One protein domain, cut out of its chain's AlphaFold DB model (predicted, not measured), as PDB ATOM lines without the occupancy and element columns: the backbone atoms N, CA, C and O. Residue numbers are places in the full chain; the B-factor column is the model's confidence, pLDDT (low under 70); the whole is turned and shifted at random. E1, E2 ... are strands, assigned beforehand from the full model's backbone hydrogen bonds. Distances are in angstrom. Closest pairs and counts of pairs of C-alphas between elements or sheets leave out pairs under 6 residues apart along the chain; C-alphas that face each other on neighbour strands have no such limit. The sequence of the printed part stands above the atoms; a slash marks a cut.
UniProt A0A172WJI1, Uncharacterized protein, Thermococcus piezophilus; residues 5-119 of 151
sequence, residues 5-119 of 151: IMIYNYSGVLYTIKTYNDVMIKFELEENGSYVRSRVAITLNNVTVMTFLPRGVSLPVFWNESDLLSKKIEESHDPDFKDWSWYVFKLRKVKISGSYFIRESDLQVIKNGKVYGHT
ATOM      1  N   ILE A   5     130.071 269.426 186.452       87.31
ATOM      2  CA  ILE A   5     130.068 269.675 187.892       87.31
ATOM      3  C   ILE A   5     130.497 268.393 188.597       87.31
ATOM      4  O   ILE A   5     129.927 267.329 188.372       87.31
ATOM      5  N   MET A   6     131.491 268.512 189.471       87.00
ATOM      6  CA  MET A   6     131.937 267.455 190.369       87.00
ATOM      7  C   MET A   6     131.796 267.933 191.810       87.00
ATOM      8  O   MET A   6     132.186 269.052 192.143       87.00
ATOM      9  N   ILE A   7     131.279 267.063 192.671       89.44
ATOM     10  CA  ILE A   7     131.293 267.267 194.115       89.44
ATOM     11  C   ILE A   7     132.430 266.432 194.695       89.44
ATOM     12  O   ILE A   7     132.542 265.240 194.413       89.44
ATOM     13  N   TYR A   8     133.291 267.061 195.488       89.12
ATOM     14  CA  TYR A   8     134.466 266.418 196.059       89.12
ATOM     15  C   TYR A   8     134.557 266.706 197.554       89.12
ATOM     16  O   TYR A   8     134.591 267.862 197.963       89.12
ATOM     17  N   ASN A   9     134.595 265.655 198.375       88.25
ATOM     18  CA  ASN A   9     134.862 265.780 199.802       88.25
ATOM     19  C   ASN A   9     136.364 265.606 200.050       88.25
ATOM     20  O   ASN A   9     136.915 264.532 199.793       88.25
ATOM     21  N   TYR A  10     137.009 266.652 200.558       89.69
ATOM     22  CA  TYR A  10     138.416 266.631 200.933       89.69
ATOM     23  C   TYR A  10     138.576 267.111 202.369       89.69
ATOM     24  O   TYR A  10     138.181 268.224 202.708       89.69
ATOM     25  N   SER A  11     139.156 266.258 203.215       89.31
ATOM     26  CA  SER A  11     139.392 266.556 204.635       89.31
ATOM     27  C   SER A  11     138.130 267.025 205.377       89.31
ATOM     28  O   SER A  11     138.196 267.909 206.224       89.31
ATOM     29  N   GLY A  12     136.969 266.447 205.042       84.94
ATOM     30  CA  GLY A  12     135.681 266.776 205.662       84.94
ATOM     31  C   GLY A  12     134.976 267.996 205.070       84.94
ATOM     32  O   GLY A  12     133.844 268.275 205.453       84.94
ATOM     33  N   VAL A  13     135.596 268.693 204.116       88.94
ATOM     34  CA  VAL A  13     135.029 269.872 203.457       88.94
ATOM     35  C   VAL A  13     134.492 269.498 202.082       88.94
ATOM     36  O   VAL A  13     135.137 268.778 201.316       88.94
ATOM     37  N   LEU A  14     133.295 269.992 201.769       92.38
ATOM     38  CA  LEU A  14     132.652 269.776 200.483       92.38
ATOM     39  C   LEU A  14     133.063 270.868 199.491       92.38
ATOM     40  O   LEU A  14     132.868 272.058 199.736       92.38
ATOM     41  N   TYR A  15     133.589 270.449 198.346       93.31
ATOM     42  CA  TYR A  15     133.950 271.322 197.241       93.31
ATOM     43  C   TYR A  15     133.050 271.042 196.049       93.31
ATOM     44  O   TYR A  15     132.872 269.895 195.640       93.31
ATOM     45  N   THR A  16     132.526 272.109 195.458       95.00
ATOM     46  CA  THR A  16     131.914 272.073 194.131       95.00
ATOM     47  C   THR A  16     132.959 272.495 193.114       95.00
ATOM     48  O   THR A  16     133.482 273.605 193.177       95.00
ATOM     49  N   ILE A  17     133.271 271.619 192.169       94.56
ATOM     50  CA  ILE A  17     134.265 271.856 191.128       94.56
ATOM     51  C   ILE A  17     133.538 271.954 189.796       94.56
ATOM     52  O   ILE A  17     132.906 271.000 189.347       94.56
ATOM     53  N   LYS A  18     133.629 273.121 189.165       94.06
ATOM     54  CA  LYS A  18     133.141 273.375 187.811       94.06
ATOM     55  C   LYS A  18     134.328 273.342 186.863       94.06
ATOM     56  O   LYS A  18     135.305 274.049 187.091       94.06
ATOM     57  N   THR A  19     134.244 272.549 185.807       91.44
ATOM     58  CA  THR A  19     135.251 272.496 184.739       91.44
ATOM     59  C   THR A  19     134.613 272.918 183.428       91.44
ATOM     60  O   THR A  19     133.477 272.540 183.132       91.44
ATOM     61  N   TYR A  20     135.339 273.737 182.674       86.38
ATOM     62  CA  TYR A  20     134.870 274.306 181.408       86.38
ATOM     63  C   TYR A  20     135.531 273.658 180.188       86.38
ATOM     64  O   TYR A  20     135.137 273.934 179.059       86.38
ATOM     65  N   ASN A  21     136.523 272.799 180.430       84.69
ATOM     66  CA  ASN A  21     137.223 272.021 179.419       84.69
ATOM     67  C   ASN A  21     137.089 270.519 179.721       84.69
ATOM     68  O   ASN A  21     136.501 270.117 180.732       84.69
ATOM     69  N   ASP A  22     137.705 269.711 178.857       79.69
ATOM     70  CA  ASP A  22     137.756 268.258 178.969       79.69
ATOM     71  C   ASP A  22     138.266 267.780 180.335       79.69
ATOM     72  O   ASP A  22     139.235 268.300 180.907       79.69
ATOM     73  N   VAL A  23     137.611 266.729 180.822       84.44
ATOM     74  CA  VAL A  23     137.980 265.982 182.021       84.44
ATOM     75  C   VAL A  23     138.717 264.724 181.600       84.44
ATOM     76  O   VAL A  23     138.175 263.900 180.867       84.44
ATOM     77  N   MET A  24     139.940 264.547 182.092       85.94
ATOM     78  CA  MET A  24     140.692 263.314 181.883       85.94
ATOM     79  C   MET A  24     140.630 262.462 183.144       85.94
ATOM     80  O   MET A  24     141.069 262.898 184.206       85.94
ATOM     81  N   ILE A  25     140.130 261.236 183.015       84.88
ATOM     82  CA  ILE A  25     140.134 260.239 184.088       84.88
ATOM     83  C   ILE A  25     140.997 259.068 183.632       84.88
ATOM     84  O   ILE A  25     140.735 258.470 182.591       84.88
ATOM     85  N   LYS A  26     142.035 258.751 184.405       86.38
ATOM     86  CA  LYS A  26     142.906 257.598 184.181       86.38
ATOM     87  C   LYS A  26     142.689 256.580 185.292       86.38
ATOM     88  O   LYS A  26     142.772 256.936 186.468       86.38
ATOM     89  N   PHE A  27     142.473 255.331 184.899       83.88
ATOM     90  CA  PHE A  27     142.458 254.175 185.785       83.88
ATOM     91  C   PHE A  27     143.681 253.313 185.489       83.88
ATOM     92  O   PHE A  27     143.971 253.014 184.332       83.88
ATOM     93  N   GLU A  28     144.394 252.918 186.531       86.69
ATOM     94  CA  GLU A  28     145.416 251.877 186.469       86.69
ATOM     95  C   GLU A  28     144.943 250.729 187.356       86.69
ATOM     96  O   GLU A  28     144.692 250.928 188.548       86.69
ATOM     97  N   LEU A  29     144.770 249.555 186.753       87.75
ATOM     98  CA  LEU A  29     144.253 248.363 187.413       87.75
ATOM     99  C   LEU A  29     145.379 247.343 187.568       87.75
ATOM    100  O   LEU A  29     146.156 247.125 186.641       87.75
ATOM    101  N   GLU A  30     145.469 246.752 188.750       88.62
ATOM    102  CA  GLU A  30     146.459 245.740 189.105       88.62
ATOM    103  C   GLU A  30     145.747 244.631 189.883       88.62
ATOM    104  O   GLU A  30     145.179 244.887 190.948       88.62
ATOM    105  N   GLU A  31     145.741 243.417 189.340       89.94
ATOM    106  CA  GLU A  31     145.160 242.245 189.999       89.94
ATOM    107  C   GLU A  31     146.039 241.790 191.169       89.94
ATOM    108  O   GLU A  31     147.268 241.790 191.092       89.94
ATOM    109  N   ASN A  32     145.404 241.410 192.276       85.25
ATOM    110  CA  ASN A  32     146.064 240.914 193.476       85.25
ATOM    111  C   ASN A  32     145.168 239.894 194.195       85.25
ATOM    112  O   ASN A  32     144.445 240.219 195.144       85.25
ATOM    113  N   GLY A  33     145.212 238.645 193.727       90.38
ATOM    114  CA  GLY A  33     144.367 237.573 194.248       90.38
ATOM    115  C   GLY A  33     142.892 237.892 194.022       90.38
ATOM    116  O   GLY A  33     142.492 238.150 192.902       90.38
ATOM    117  N   SER A  34     142.088 237.913 195.087       91.31
ATOM    118  CA  SER A  34     140.641 238.196 195.015       91.31
ATOM    119  C   SER A  34     140.288 239.692 194.975       91.31
ATOM    120  O   SER A  34     139.143 240.068 195.255       91.31
ATOM    121  N   TYR A  35     141.273 240.555 194.717       89.38
ATOM    122  CA  TYR A  35     141.109 242.002 194.691       89.38
ATOM    123  C   TYR A  35     141.773 242.613 193.462       89.38
ATOM    124  O   TYR A  35     142.913 242.300 193.137       89.38
ATOM    125  N   VAL A  36     141.121 243.617 192.887       89.88
ATOM    126  CA  VAL A  36     141.721 244.526 191.911       89.88
ATOM    127  C   VAL A  36     142.088 245.820 192.619       89.88
ATOM    128  O   VAL A  36     141.229 246.539 193.136       89.88
ATOM    129  N   ARG A  37     143.374 246.163 192.645       89.56
ATOM    130  CA  ARG A  37     143.814 247.492 193.063       89.56
ATOM    131  C   ARG A  37     143.567 248.469 191.921       89.56
ATOM    132  O   ARG A  37     144.181 248.368 190.864       89.56
ATOM    133  N   SER A  38     142.723 249.463 192.163       87.50
ATOM    134  CA  SER A  38     142.506 250.581 191.254       87.50
ATOM    135  C   SER A  38     143.258 251.813 191.750       87.50
ATOM    136  O   SER A  38     143.144 252.210 192.916       87.50
ATOM    137  N   ARG A  39     144.057 252.429 190.877       87.94
ATOM    138  CA  ARG A  39     144.599 253.780 191.064       87.94
ATOM    139  C   ARG A  39     143.893 254.703 190.083       87.94
ATOM    140  O   ARG A  39     143.891 254.450 188.882       87.94
ATOM    141  N   VAL A  40     143.299 255.769 190.599       86.50
ATOM    142  CA  VAL A  40     142.531 256.736 189.813       86.50
ATOM    143  C   VAL A  40     143.233 258.077 189.855       86.50
ATOM    144  O   VAL A  40     143.621 258.544 190.928       86.50
ATOM    145  N   ALA A  41     143.368 258.708 188.695       87.88
ATOM    146  CA  ALA A  41     143.827 260.081 188.559       87.88
ATOM    147  C   ALA A  41     142.849 260.866 187.680       87.88
ATOM    148  O   ALA A  41     142.663 260.552 186.506       87.88
ATOM    149  N   ILE A  42     142.246 261.904 188.249       89.69
ATOM    150  CA  ILE A  42     141.352 262.841 187.571       89.69
ATOM    151  C   ILE A  42     142.126 264.139 187.362       89.69
ATOM    152  O   ILE A  42     142.615 264.737 188.322       89.69
ATOM    153  N   THR A  43     142.243 264.581 186.115       91.12
ATOM    154  CA  THR A  43     142.819 265.879 185.754       91.12
ATOM    155  C   THR A  43     141.742 266.753 185.130       91.12
ATOM    156  O   THR A  43     141.129 266.382 184.131       91.12
ATOM    157  N   LEU A  44     141.540 267.921 185.730       91.81
ATOM    158  CA  LEU A  44     140.571 268.929 185.319       91.81
ATOM    159  C   LEU A  44     141.333 270.195 184.927       91.81
ATOM    160  O   LEU A  44     142.232 270.605 185.661       91.81
ATOM    161  N   ASN A  45     140.981 270.824 183.806       91.75
ATOM    162  CA  ASN A  45     141.627 272.050 183.326       91.75
ATOM    163  C   ASN A  45     140.619 273.195 183.251       91.75
ATOM    164  O   ASN A  45     139.455 272.961 182.944       91.75
ATOM    165  N   ASN A  46     141.088 274.426 183.473       94.12
ATOM    166  CA  ASN A  46     140.259 275.629 183.526       94.12
ATOM    167  C   ASN A  46     139.059 275.423 184.461       94.12
ATOM    168  O   ASN A  46     137.925 275.217 184.024       94.12
ATOM    169  N   VAL A  47     139.340 275.404 185.762       95.00
ATOM    170  CA  VAL A  47     138.360 275.022 186.775       95.00
ATOM    171  C   VAL A  47     138.033 276.162 187.714       95.00
ATOM    172  O   VAL A  47     138.881 276.982 188.061       95.00
ATOM    173  N   THR A  48     136.786 276.180 188.161       97.06
ATOM    174  CA  THR A  48     136.351 276.965 189.309       97.06
ATOM    175  C   THR A  48     136.025 276.019 190.454       97.06
ATOM    176  O   THR A  48     135.127 275.187 190.338       97.06
ATOM    177  N   VAL A  49     136.762 276.139 191.552       96.88
ATOM    178  CA  VAL A  49     136.522 275.396 192.791       96.88
ATOM    179  C   VAL A  49     135.801 276.316 193.760       96.88
ATOM    180  O   VAL A  49     136.229 277.446 193.988       96.88
ATOM    181  N   MET A  50     134.701 275.838 194.320       96.38
ATOM    182  CA  MET A  50     133.868 276.575 195.257       96.38
ATOM    183  C   MET A  50     133.682 275.772 196.536       96.38
ATOM    184  O   MET A  50     133.494 274.557 196.488       96.38
ATOM    185  N   THR A  51     133.694 276.451 197.674       95.19
ATOM    186  CA  THR A  51     133.301 275.878 198.964       95.19
ATOM    187  C   THR A  51     132.812 276.989 199.886       95.19
ATOM    188  O   THR A  51     133.024 278.166 199.602       95.19
ATOM    189  N   PHE A  52     132.163 276.633 200.984       92.69
ATOM    190  CA  PHE A  52     131.749 277.567 202.019       92.69
ATOM    191  C   PHE A  52     132.112 276.974 203.377       92.69
ATOM    192  O   PHE A  52     131.945 275.777 203.609       92.69
ATOM    193  N   LEU A  53     132.662 277.807 204.257       92.44
ATOM    194  CA  LEU A  53     133.117 277.404 205.587       92.44
ATOM    195  C   LEU A  53     132.750 278.471 206.621       92.44
ATOM    196  O   LEU A  53     132.656 279.646 206.253       92.44
ATOM    197  N   PRO A  54     132.596 278.104 207.904       91.38
ATOM    198  CA  PRO A  54     132.493 279.085 208.974       91.38
ATOM    199  C   PRO A  54     133.719 280.008 208.994       91.38
ATOM    200  O   PRO A  54     134.848 279.581 208.726       91.38
ATOM    201  N   ARG A  55     133.511 281.283 209.327       88.19
ATOM    202  CA  ARG A  55     134.583 282.277 209.449       88.19
ATOM    203  C   ARG A  55     135.628 281.806 210.464       88.19
ATOM    204  O   ARG A  55     135.297 281.305 211.533       88.19
ATOM    205  N   GLY A  56     136.903 281.979 210.124       85.44
ATOM    206  CA  GLY A  56     138.034 281.585 210.975       85.44
ATOM    207  C   GLY A  56     138.458 280.116 210.857       85.44
ATOM    208  O   GLY A  56     139.529 279.766 211.348       85.44
ATOM    209  N   VAL A  57     137.689 279.264 210.169       90.44
ATOM    210  CA  VAL A  57     138.113 277.890 209.870       90.44
ATOM    211  C   VAL A  57     139.173 277.907 208.769       90.44
ATOM    212  O   VAL A  57     139.006 278.548 207.730       90.44
ATOM    213  N   SER A  58     140.276 277.188 208.995       91.75
ATOM    214  CA  SER A  58     141.319 277.022 207.982       91.75
ATOM    215  C   SER A  58     140.775 276.235 206.796       91.75
ATOM    216  O   SER A  58     140.184 275.170 206.970       91.75
ATOM    217  N   LEU A  59     140.994 276.753 205.590       92.94
ATOM    218  CA  LEU A  59     140.564 276.120 204.355       92.94
ATOM    219  C   LEU A  59     141.555 275.016 203.954       92.94
ATOM    220  O   LEU A  59     142.702 275.334 203.628       92.94
ATOM    221  N   PRO A  60     141.131 273.743 203.879       94.38
ATOM    222  CA  PRO A  60     141.968 272.700 203.309       94.38
ATOM    223  C   PRO A  60     142.206 272.960 201.818       94.38
ATOM    224  O   PRO A  60     141.284 273.285 201.068       94.38
ATOM    225  N   VAL A  61     143.442 272.794 201.365       94.25
ATOM    226  CA  VAL A  61     143.810 272.959 199.957       94.25
ATOM    227  C   VAL A  61     144.342 271.631 199.435       94.25
ATOM    228  O   VAL A  61     145.258 271.055 200.012       94.25
ATOM    229  N   PHE A  62     143.749 271.136 198.347       94.44
ATOM    230  CA  PHE A  62     144.174 269.901 197.670       94.44
ATOM    231  C   PHE A  62     144.777 270.148 196.283       94.44
ATOM    232  O   PHE A  62     145.173 269.205 195.599       94.44
ATOM    233  N   TRP A  63     144.801 271.401 195.833       95.44
ATOM    234  CA  TRP A  63     145.387 271.803 194.560       95.44
ATOM    235  C   TRP A  63     146.794 272.366 194.757       95.44
ATOM    236  O   TRP A  63     147.225 272.655 195.869       95.44
ATOM    237  N   ASN A  64     147.515 272.532 193.651       95.56
ATOM    238  CA  ASN A  64     148.790 273.232 193.666       95.56
ATOM    239  C   ASN A  64     148.542 274.747 193.619       95.56
ATOM    240  O   ASN A  64     147.856 275.227 192.717       95.56
ATOM    241  N   GLU A  65     149.123 275.502 194.550       95.38
ATOM    242  CA  GLU A  65     149.017 276.967 194.582       95.38
ATOM    243  C   GLU A  65     149.557 277.626 193.306       95.38
ATOM    244  O   GLU A  65     149.041 278.652 192.872       95.38
ATOM    245  N   SER A  66     150.519 277.001 192.615       97.12
ATOM    246  CA  SER A  66     150.997 277.505 191.321       97.12
ATOM    247  C   SER A  66     149.934 277.463 190.220       97.12
ATOM    248  O   SER A  66     150.103 278.102 189.183       97.12
ATOM    249  N   ASP A  67     148.873 276.669 190.379       97.06
ATOM    250  CA  ASP A  67     147.759 276.598 189.434       97.06
ATOM    251  C   ASP A  67     146.654 277.621 189.763       97.06
ATOM    252  O   ASP A  67     145.768 277.820 188.928       97.06
ATOM    253  N   LEU A  68     146.708 278.303 190.915       97.75
ATOM    254  CA  LEU A  68     145.741 279.329 191.301       97.75
ATOM    255  C   LEU A  68     145.897 280.579 190.421       97.75
ATOM    256  O   LEU A  68     146.963 281.180 190.327       97.75
ATOM    257  N   LEU A  69     144.806 280.974 189.770       97.62
ATOM    258  CA  LEU A  69     144.722 282.189 188.958       97.62
ATOM    259  C   LEU A  69     144.107 283.339 189.745       97.62
ATOM    260  O   LEU A  69     144.566 284.473 189.652       97.62
ATOM    261  N   SER A  70     143.045 283.055 190.497       97.81
ATOM    262  CA  SER A  70     142.430 284.041 191.371       97.81
ATOM    263  C   SER A  70     141.646 283.391 192.500       97.81
ATOM    264  O   SER A  70     141.135 282.276 192.380       97.81
ATOM    265  N   LYS A  71     141.534 284.136 193.598       97.00
ATOM    266  CA  LYS A  71     140.721 283.817 194.766       97.00
ATOM    267  C   LYS A  71     139.755 284.967 195.005       97.00
ATOM    268  O   LYS A  71     140.172 286.122 195.041       97.00
ATOM    269  N   LYS A  72     138.485 284.642 195.206       96.25
ATOM    270  CA  LYS A  72     137.450 285.567 195.663       96.25
ATOM    271  C   LYS A  72     136.820 284.995 196.928       96.25
ATOM    272  O   LYS A  72     136.591 283.789 197.012       96.25
ATOM    273  N   ILE A  73     136.591 285.861 197.906       93.94
ATOM    274  CA  ILE A  73     135.806 285.547 199.097       93.94
ATOM    275  C   ILE A  73     134.543 286.390 198.999       93.94
ATOM    276  O   ILE A  73     134.623 287.601 198.800       93.94
ATOM    277  N   GLU A  74     133.400 285.732 199.067       90.25
ATOM    278  CA  GLU A  74     132.078 286.335 199.008       90.25
ATOM    279  C   GLU A  74     131.411 286.201 200.376       90.25
ATOM    280  O   GLU A  74     131.620 285.227 201.113       90.25
ATOM    281  N   GLU A  75     130.629 287.215 200.730       81.75
ATOM    282  CA  GLU A  75     129.729 287.117 201.871       81.75
ATOM    283  C   GLU A  75     128.594 286.148 201.553       81.75
ATOM    284  O   GLU A  75     128.249 285.925 200.392       81.75
ATOM    285  N   SER A  76     128.008 285.568 202.600       78.88
ATOM    286  CA  SER A  76     126.845 284.713 202.426       78.88
ATOM    287  C   SER A  76     125.694 285.471 201.771       78.88
ATOM    288  O   SER A  76     125.300 286.542 202.227       78.88
ATOM    289  N   HIS A  77     125.125 284.874 200.724       75.69
ATOM    290  CA  HIS A  77     123.858 285.320 200.142       75.69
ATOM    291  C   HIS A  77     122.644 284.891 200.980       75.69
ATOM    292  O   HIS A  77     121.537 285.362 200.735       75.69
ATOM    293  N   ASP A  78     122.859 284.011 201.961       79.00
ATOM    294  CA  ASP A  78     121.853 283.546 202.907       79.00
ATOM    295  C   ASP A  78     121.999 284.295 204.252       79.00
ATOM    296  O   ASP A  78     123.068 284.198 204.881       79.00
ATOM    297  N   PRO A  79     120.963 285.041 204.698       77.56
ATOM    298  CA  PRO A  79     120.953 285.762 205.970       77.56
ATOM    299  C   PRO A  79     121.198 284.891 207.208       77.56
ATOM    300  O   PRO A  79     121.687 285.424 208.207       77.56
ATOM    301  N   ASP A  80     120.897 283.592 207.150       85.06
ATOM    302  CA  ASP A  80     121.094 282.654 208.261       85.06
ATOM    303  C   ASP A  80     122.547 282.152 208.346       85.06
ATOM    304  O   ASP A  80     122.980 281.612 209.363       85.06
ATOM    305  N   PHE A  81     123.349 282.404 207.307       84.31
ATOM    306  CA  PHE A  81     124.749 281.985 207.201       84.31
ATOM    307  C   PHE A  81     125.724 283.174 207.216       84.31
ATOM    308  O   PHE A  81     126.799 283.120 206.619       84.31
ATOM    309  N   LYS A  82     125.394 284.263 207.922       83.94
ATOM    310  CA  LYS A  82     126.263 285.459 208.028       83.94
ATOM    311  C   LYS A  82     127.677 285.145 208.515       83.94
ATOM    312  O   LYS A  82     128.631 285.769 208.049       83.94
ATOM    313  N   ASP A  83     127.819 284.147 209.380       89.12
ATOM    314  CA  ASP A  83     129.104 283.724 209.946       89.12
ATOM    315  C   ASP A  83     129.888 282.765 209.044       89.12
ATOM    316  O   ASP A  83     130.868 282.162 209.475       89.12
ATOM    317  N   TRP A  84     129.492 282.634 207.778       91.56
ATOM    318  CA  TRP A  84     130.175 281.813 206.789       91.56
ATOM    319  C   TRP A  84     130.844 282.673 205.719       91.56
ATOM    320  O   TRP A  84     130.462 283.812 205.445       91.56
ATOM    321  N   SER A  85     131.886 282.115 205.116       91.44
ATOM    322  CA  SER A  85     132.603 282.688 203.986       91.44
ATOM    323  C   SER A  85     132.471 281.763 202.790       91.44
ATOM    324  O   SER A  85     132.741 280.565 202.891       91.44
ATOM    325  N   TRP A  86     132.072 282.332 201.657       93.56
ATOM    326  CA  TRP A  86     131.971 281.627 200.388       93.56
ATOM    327  C   TRP A  86     133.264 281.845 199.616       93.56
ATOM    328  O   TRP A  86     133.655 282.972 199.326       93.56
ATOM    329  N   TYR A  87     133.964 280.767 199.306       95.25
ATOM    330  CA  TYR A  87     135.242 280.821 198.621       95.25
ATOM    331  C   TYR A  87     135.085 280.375 197.177       95.25
ATOM    332  O   TYR A  87     134.543 279.305 196.903       95.25
ATOM    333  N   VAL A  88     135.624 281.174 196.259       96.81
ATOM    334  CA  VAL A  88     135.661 280.879 194.827       96.81
ATOM    335  C   VAL A  88     137.102 280.979 194.342       96.81
ATOM    336  O   VAL A  88     137.726 282.039 194.404       96.81
ATOM    337  N   PHE A  89     137.630 279.875 193.828       97.75
ATOM    338  CA  PHE A  89     138.984 279.766 193.294       97.75
ATOM    339  C   PHE A  89     138.919 279.480 191.806       97.75
ATOM    340  O   PHE A  89     138.278 278.515 191.395       97.75
ATOM    341  N   LYS A  90     139.611 280.274 190.992       97.69
ATOM    342  CA  LYS A  90     139.857 279.945 189.586       97.69
ATOM    343  C   LYS A  90     141.239 279.338 189.468       97.69
ATOM    344  O   LYS A  90     142.206 279.960 189.901       97.69
ATOM    345  N   LEU A  91     141.343 278.157 188.870       97.38
ATOM    346  CA  LEU A  91     142.610 277.460 188.694       97.38
ATOM    347  C   LEU A  91     142.820 277.041 187.245       97.38
ATOM    348  O   LEU A  91     141.881 276.658 186.543       97.38
ATOM    349  N   ARG A  92     144.083 277.043 186.813       96.25
ATOM    350  CA  ARG A  92     144.491 276.458 185.530       96.25
ATOM    351  C   ARG A  92     144.194 274.970 185.482       96.25
ATOM    352  O   ARG A  92     143.745 274.480 184.450       96.25
ATOM    353  N   LYS A  93     144.461 274.263 186.579       94.50
ATOM    354  CA  LYS A  93     144.374 272.809 186.644       94.50
ATOM    355  C   LYS A  93     144.121 272.331 188.069       94.50
ATOM    356  O   LYS A  93     144.643 272.899 189.021       94.50
ATOM    357  N   VAL A  94     143.377 271.239 188.194       95.25
ATOM    358  CA  VAL A  94     143.226 270.451 189.420       95.25
ATOM    359  C   VAL A  94     143.542 268.992 189.109       95.25
ATOM    360  O   VAL A  94     143.115 268.459 188.085       95.25
ATOM    361  N   LYS A  95     144.302 268.346 189.996       93.75
ATOM    362  CA  LYS A  95     144.580 266.908 189.951       93.75
ATOM    363  C   LYS A  95     144.061 266.262 191.229       93.75
ATOM    364  O   LYS A  95     144.483 266.646 192.313       93.75
ATOM    365  N   ILE A  96     143.174 265.285 191.091       91.94
ATOM    366  CA  ILE A  96     142.664 264.472 192.200       91.94
ATOM    367  C   ILE A  96     143.137 263.046 191.960       91.94
ATOM    368  O   ILE A  96     142.913 262.496 190.883       91.94
ATOM    369  N   SER A  97     143.798 262.445 192.942       90.62
ATOM    370  CA  SER A  97     144.267 261.066 192.851       90.62
ATOM    371  C   SER A  97     143.860 260.249 194.068       90.62
ATOM    372  O   SER A  97     143.676 260.762 195.173       90.62
ATOM    373  N   GLY A  98     143.701 258.949 193.860       87.88
ATOM    374  CA  GLY A  98     143.360 258.016 194.918       87.88
ATOM    375  C   GLY A  98     143.663 256.582 194.521       87.88
ATOM    376  O   GLY A  98     143.842 256.267 193.348       87.88
ATOM    377  N   SER A  99     143.716 255.705 195.516       88.62
ATOM    378  CA  SER A  99     143.771 254.265 195.303       88.62
ATOM    379  C   SER A  99     142.764 253.580 196.214       88.62
ATOM    380  O   SER A  99     142.553 254.014 197.351       88.62
ATOM    381  N   TYR A 100     142.128 252.543 195.690       88.25
ATOM    382  CA  TYR A 100     141.204 251.678 196.407       88.25
ATOM    383  C   TYR A 100     141.321 250.250 195.875       88.25
ATOM    384  O   TYR A 100     141.808 250.023 194.768       88.25
ATOM    385  N   PHE A 101     140.892 249.291 196.683       88.69
ATOM    386  CA  PHE A 101     140.728 247.905 196.277       88.69
ATOM    387  C   PHE A 101     139.275 247.660 195.892       88.69
ATOM    388  O   PHE A 101     138.363 248.219 196.500       88.69
ATOM    389  N   ILE A 102     139.071 246.821 194.888       89.94
ATOM    390  CA  ILE A 102     137.774 246.296 194.484       89.94
ATOM    391  C   ILE A 102     137.835 244.798 194.751       89.94
ATOM    392  O   ILE A 102     138.681 244.119 194.178       89.94
ATOM    393  N   ARG A 103     136.989 244.279 195.639       89.56
ATOM    394  CA  ARG A 103     136.883 242.834 195.853       89.56
ATOM    395  C   ARG A 103     136.125 242.210 194.691       89.56
ATOM    396  O   ARG A 103     135.033 242.659 194.372       89.56
ATOM    397  N   GLU A 104     136.668 241.169 194.082       87.75
ATOM    398  CA  GLU A 104     136.091 240.593 192.860       87.75
ATOM    399  C   GLU A 104     134.766 239.866 193.100       87.75
ATOM    400  O   GLU A 104     133.881 239.909 192.252       87.75
ATOM    401  N   SER A 105     134.597 239.245 194.271       88.88
ATOM    402  CA  SER A 105     133.424 238.414 194.572       88.88
ATOM    403  C   SER A 105     132.097 239.177 194.561       88.88
ATOM    404  O   SER A 105     131.054 238.587 194.308       88.88
ATOM    405  N   ASP A 106     132.122 240.466 194.894       86.31
ATOM    406  CA  ASP A 106     130.923 241.299 195.030       86.31
ATOM    407  C   ASP A 106     131.126 242.751 194.583       86.31
ATOM    408  O   ASP A 106     130.236 243.580 194.749       86.31
ATOM    409  N   LEU A 107     132.282 243.068 193.994       85.81
ATOM    410  CA  LEU A 107     132.650 244.393 193.482       85.81
ATOM    411  C   LEU A 107     132.680 245.482 194.561       85.81
ATOM    412  O   LEU A 107     132.529 246.677 194.277       85.81
ATOM    413  N   GLN A 108     132.895 245.076 195.812       88.44
ATOM    414  CA  GLN A 108     132.956 245.978 196.950       88.44
ATOM    415  C   GLN A 108     134.225 246.835 196.914       88.44
ATOM    416  O   GLN A 108     135.341 246.329 196.807       88.44
ATOM    417  N   VAL A 109     134.052 248.149 197.053       84.88
ATOM    418  CA  VAL A 109     135.134 249.134 197.099       84.88
ATOM    419  C   VAL A 109     135.609 249.304 198.536       84.88
ATOM    420  O   VAL A 109     134.846 249.697 199.423       84.88
ATOM    421  N   ILE A 110     136.895 249.048 198.753       86.12
ATOM    422  CA  ILE A 110     137.551 249.070 200.058       86.12
ATOM    423  C   ILE A 110     138.746 250.022 199.996       86.12
ATOM    424  O   ILE A 110     139.587 249.944 199.100       86.12
ATOM    425  N   LYS A 111     138.865 250.914 200.977       83.94
ATOM    426  CA  LYS A 111     140.025 251.800 201.124       83.94
ATOM    427  C   LYS A 111     140.418 251.873 202.592       83.94
ATOM    428  O   LYS A 111     139.571 252.083 203.452       83.94
ATOM    429  N   ASN A 112     141.704 251.677 202.880       85.00
ATOM    430  CA  ASN A 112     142.243 251.660 204.245       85.00
ATOM    431  C   ASN A 112     141.449 250.734 205.196       85.00
ATOM    432  O   ASN A 112     141.158 251.105 206.327       85.00
ATOM    433  N   GLY A 113     141.022 249.563 204.707       81.06
ATOM    434  CA  GLY A 113     140.233 248.592 205.479       81.06
ATOM    435  C   GLY A 113     138.753 248.944 205.679       81.06
ATOM    436  O   GLY A 113     138.013 248.125 206.214       81.06
ATOM    437  N   LYS A 114     138.288 250.118 205.232       86.12
ATOM    438  CA  LYS A 114     136.879 250.522 205.311       86.12
ATOM    439  C   LYS A 114     136.159 250.269 203.987       86.12
ATOM    440  O   LYS A 114     136.704 250.551 202.920       86.12
ATOM    441  N   VAL A 115     134.924 249.778 204.071       85.88
ATOM    442  CA  VAL A 115     134.011 249.621 202.932       85.88
ATOM    443  C   VAL A 115     133.379 250.968 202.579       85.88
ATOM    444  O   VAL A 115     132.864 251.660 203.457       85.88
ATOM    445  N   TYR A 116     133.418 251.332 201.297       79.19
ATOM    446  CA  TYR A 116     132.843 252.579 200.771       79.19
ATOM    447  C   TYR A 116     131.603 252.360 199.898       79.19
ATOM    448  O   TYR A 116     130.888 253.318 199.620       79.19
ATOM    449  N   GLY A 117     131.338 251.123 199.475       82.56
ATOM    450  CA  GLY A 117     130.201 250.777 198.626       82.56
ATOM    451  C   GLY A 117     130.576 249.725 197.593       82.56
ATOM    452  O   GLY A 117     131.488 248.935 197.825       82.56
ATOM    453  N   HIS A 118     129.898 249.742 196.448       78.94
ATOM    454  CA  HIS A 118     130.168 248.865 195.307       78.94
ATOM    455  C   HIS A 118     130.483 249.714 194.074       78.94
ATOM    456  O   HIS A 118     129.950 250.818 193.935       78.94
ATOM    457  N   THR A 119     131.353 249.226 193.189       70.81
ATOM    458  CA  THR A 119     131.602 249.888 191.901       70.81
ATOM    459  C   THR A 119     130.619 249.386 190.843       70.81
ATOM    460  O   THR A 119     130.318 248.198 190.780       70.81
TER     461      THR A 119
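Overview. This is residues 5 to 119 of the 151 residues of an uncharacterized protein of Thermococcus piezophilus (UniProt A0A172WJI1). The core is a pair of long antiparallel strands, E4 and E6, that run side by side and both bend sharply, E4 by 100 degrees and E6 by 99 degrees, giving one twisted sheet the shape of a wide V. In one arm of the V, E2, with E1 beyond it, pairs with E4, and E5 pairs with E6; in the other arm E3 pairs with E4, and E7, with E8 beyond it, pairs with E6. The printed part has 115 residues with eight named strands, E1 to E8 in chain order, and no named helix; its class is all strand, and the neighbours in its branched sheet are antiparallel. It is loose, with a radius of gyration of the C-alphas of 17.2 A, and elongated, spanning 53 by 30 by 20 A.

Along the chain. E1, residues 5 to 10, begins with C-alpha 5 at (130.068, 269.675, 187.892). E2 holds residues 13 to 19, and E3, residues 23 to 32, is 28.7 A long. E4, residues 35 to 54, is 40.7 A from first to last C-alpha and bends at residue 46. E5, residues 68 to 75, is 20.7 A long. E6, residues 84 to 103, is 41.0 A long, begins with C-alpha 84 at (130.175, 281.813, 206.789) and bends at residue 90. E7 holds residues 108 to 111, and E8, residues 114 to 118, ends with C-alpha 118 at (130.168, 248.865, 195.307).

Arrangement. E4 and E6 are antiparallel neighbours at 168 degrees, with N 38 and O 100 2.8 A apart and N 89 and O 49 2.8 A apart, within hydrogen-bond range. On one side of E4 lie E3, beside residues 35 to 44, and E2, beside residues 47 to 51; E6 is on the other side. E3 and E4 form a hairpin, with N 28 and O 39 at 2.9 A. E2 pairs with E4 through N 16 and O 50 at 2.8 A. E1 and E2 form a hairpin at 150 degrees, with N 8 and O 15 at 2.9 A. E5, E6, E7 and E8 make a meander, each strand the antiparallel neighbour of the one before. E5 is beside residues 85 to 91 of E6, with N 72 and O 88 at 2.8 A, and E7 is beside residues 100 to 103, with N 101 and O 110 at 2.8 A. E7 and E8 form a hairpin, with N 111 and O 114 at 2.9 A. Among the pairs that are apart are E1 and E3, and E5 and E7.

Size, cuts and confidence. The two C-alphas farthest apart, those of Gly 33 and Pro 79, are 54.8 A from each other. The printed part has no cut. The link from E4 to E5, residues 55 to 67, is long. The mean pLDDT of the printed part is 89.6, and no printed residue is under 70.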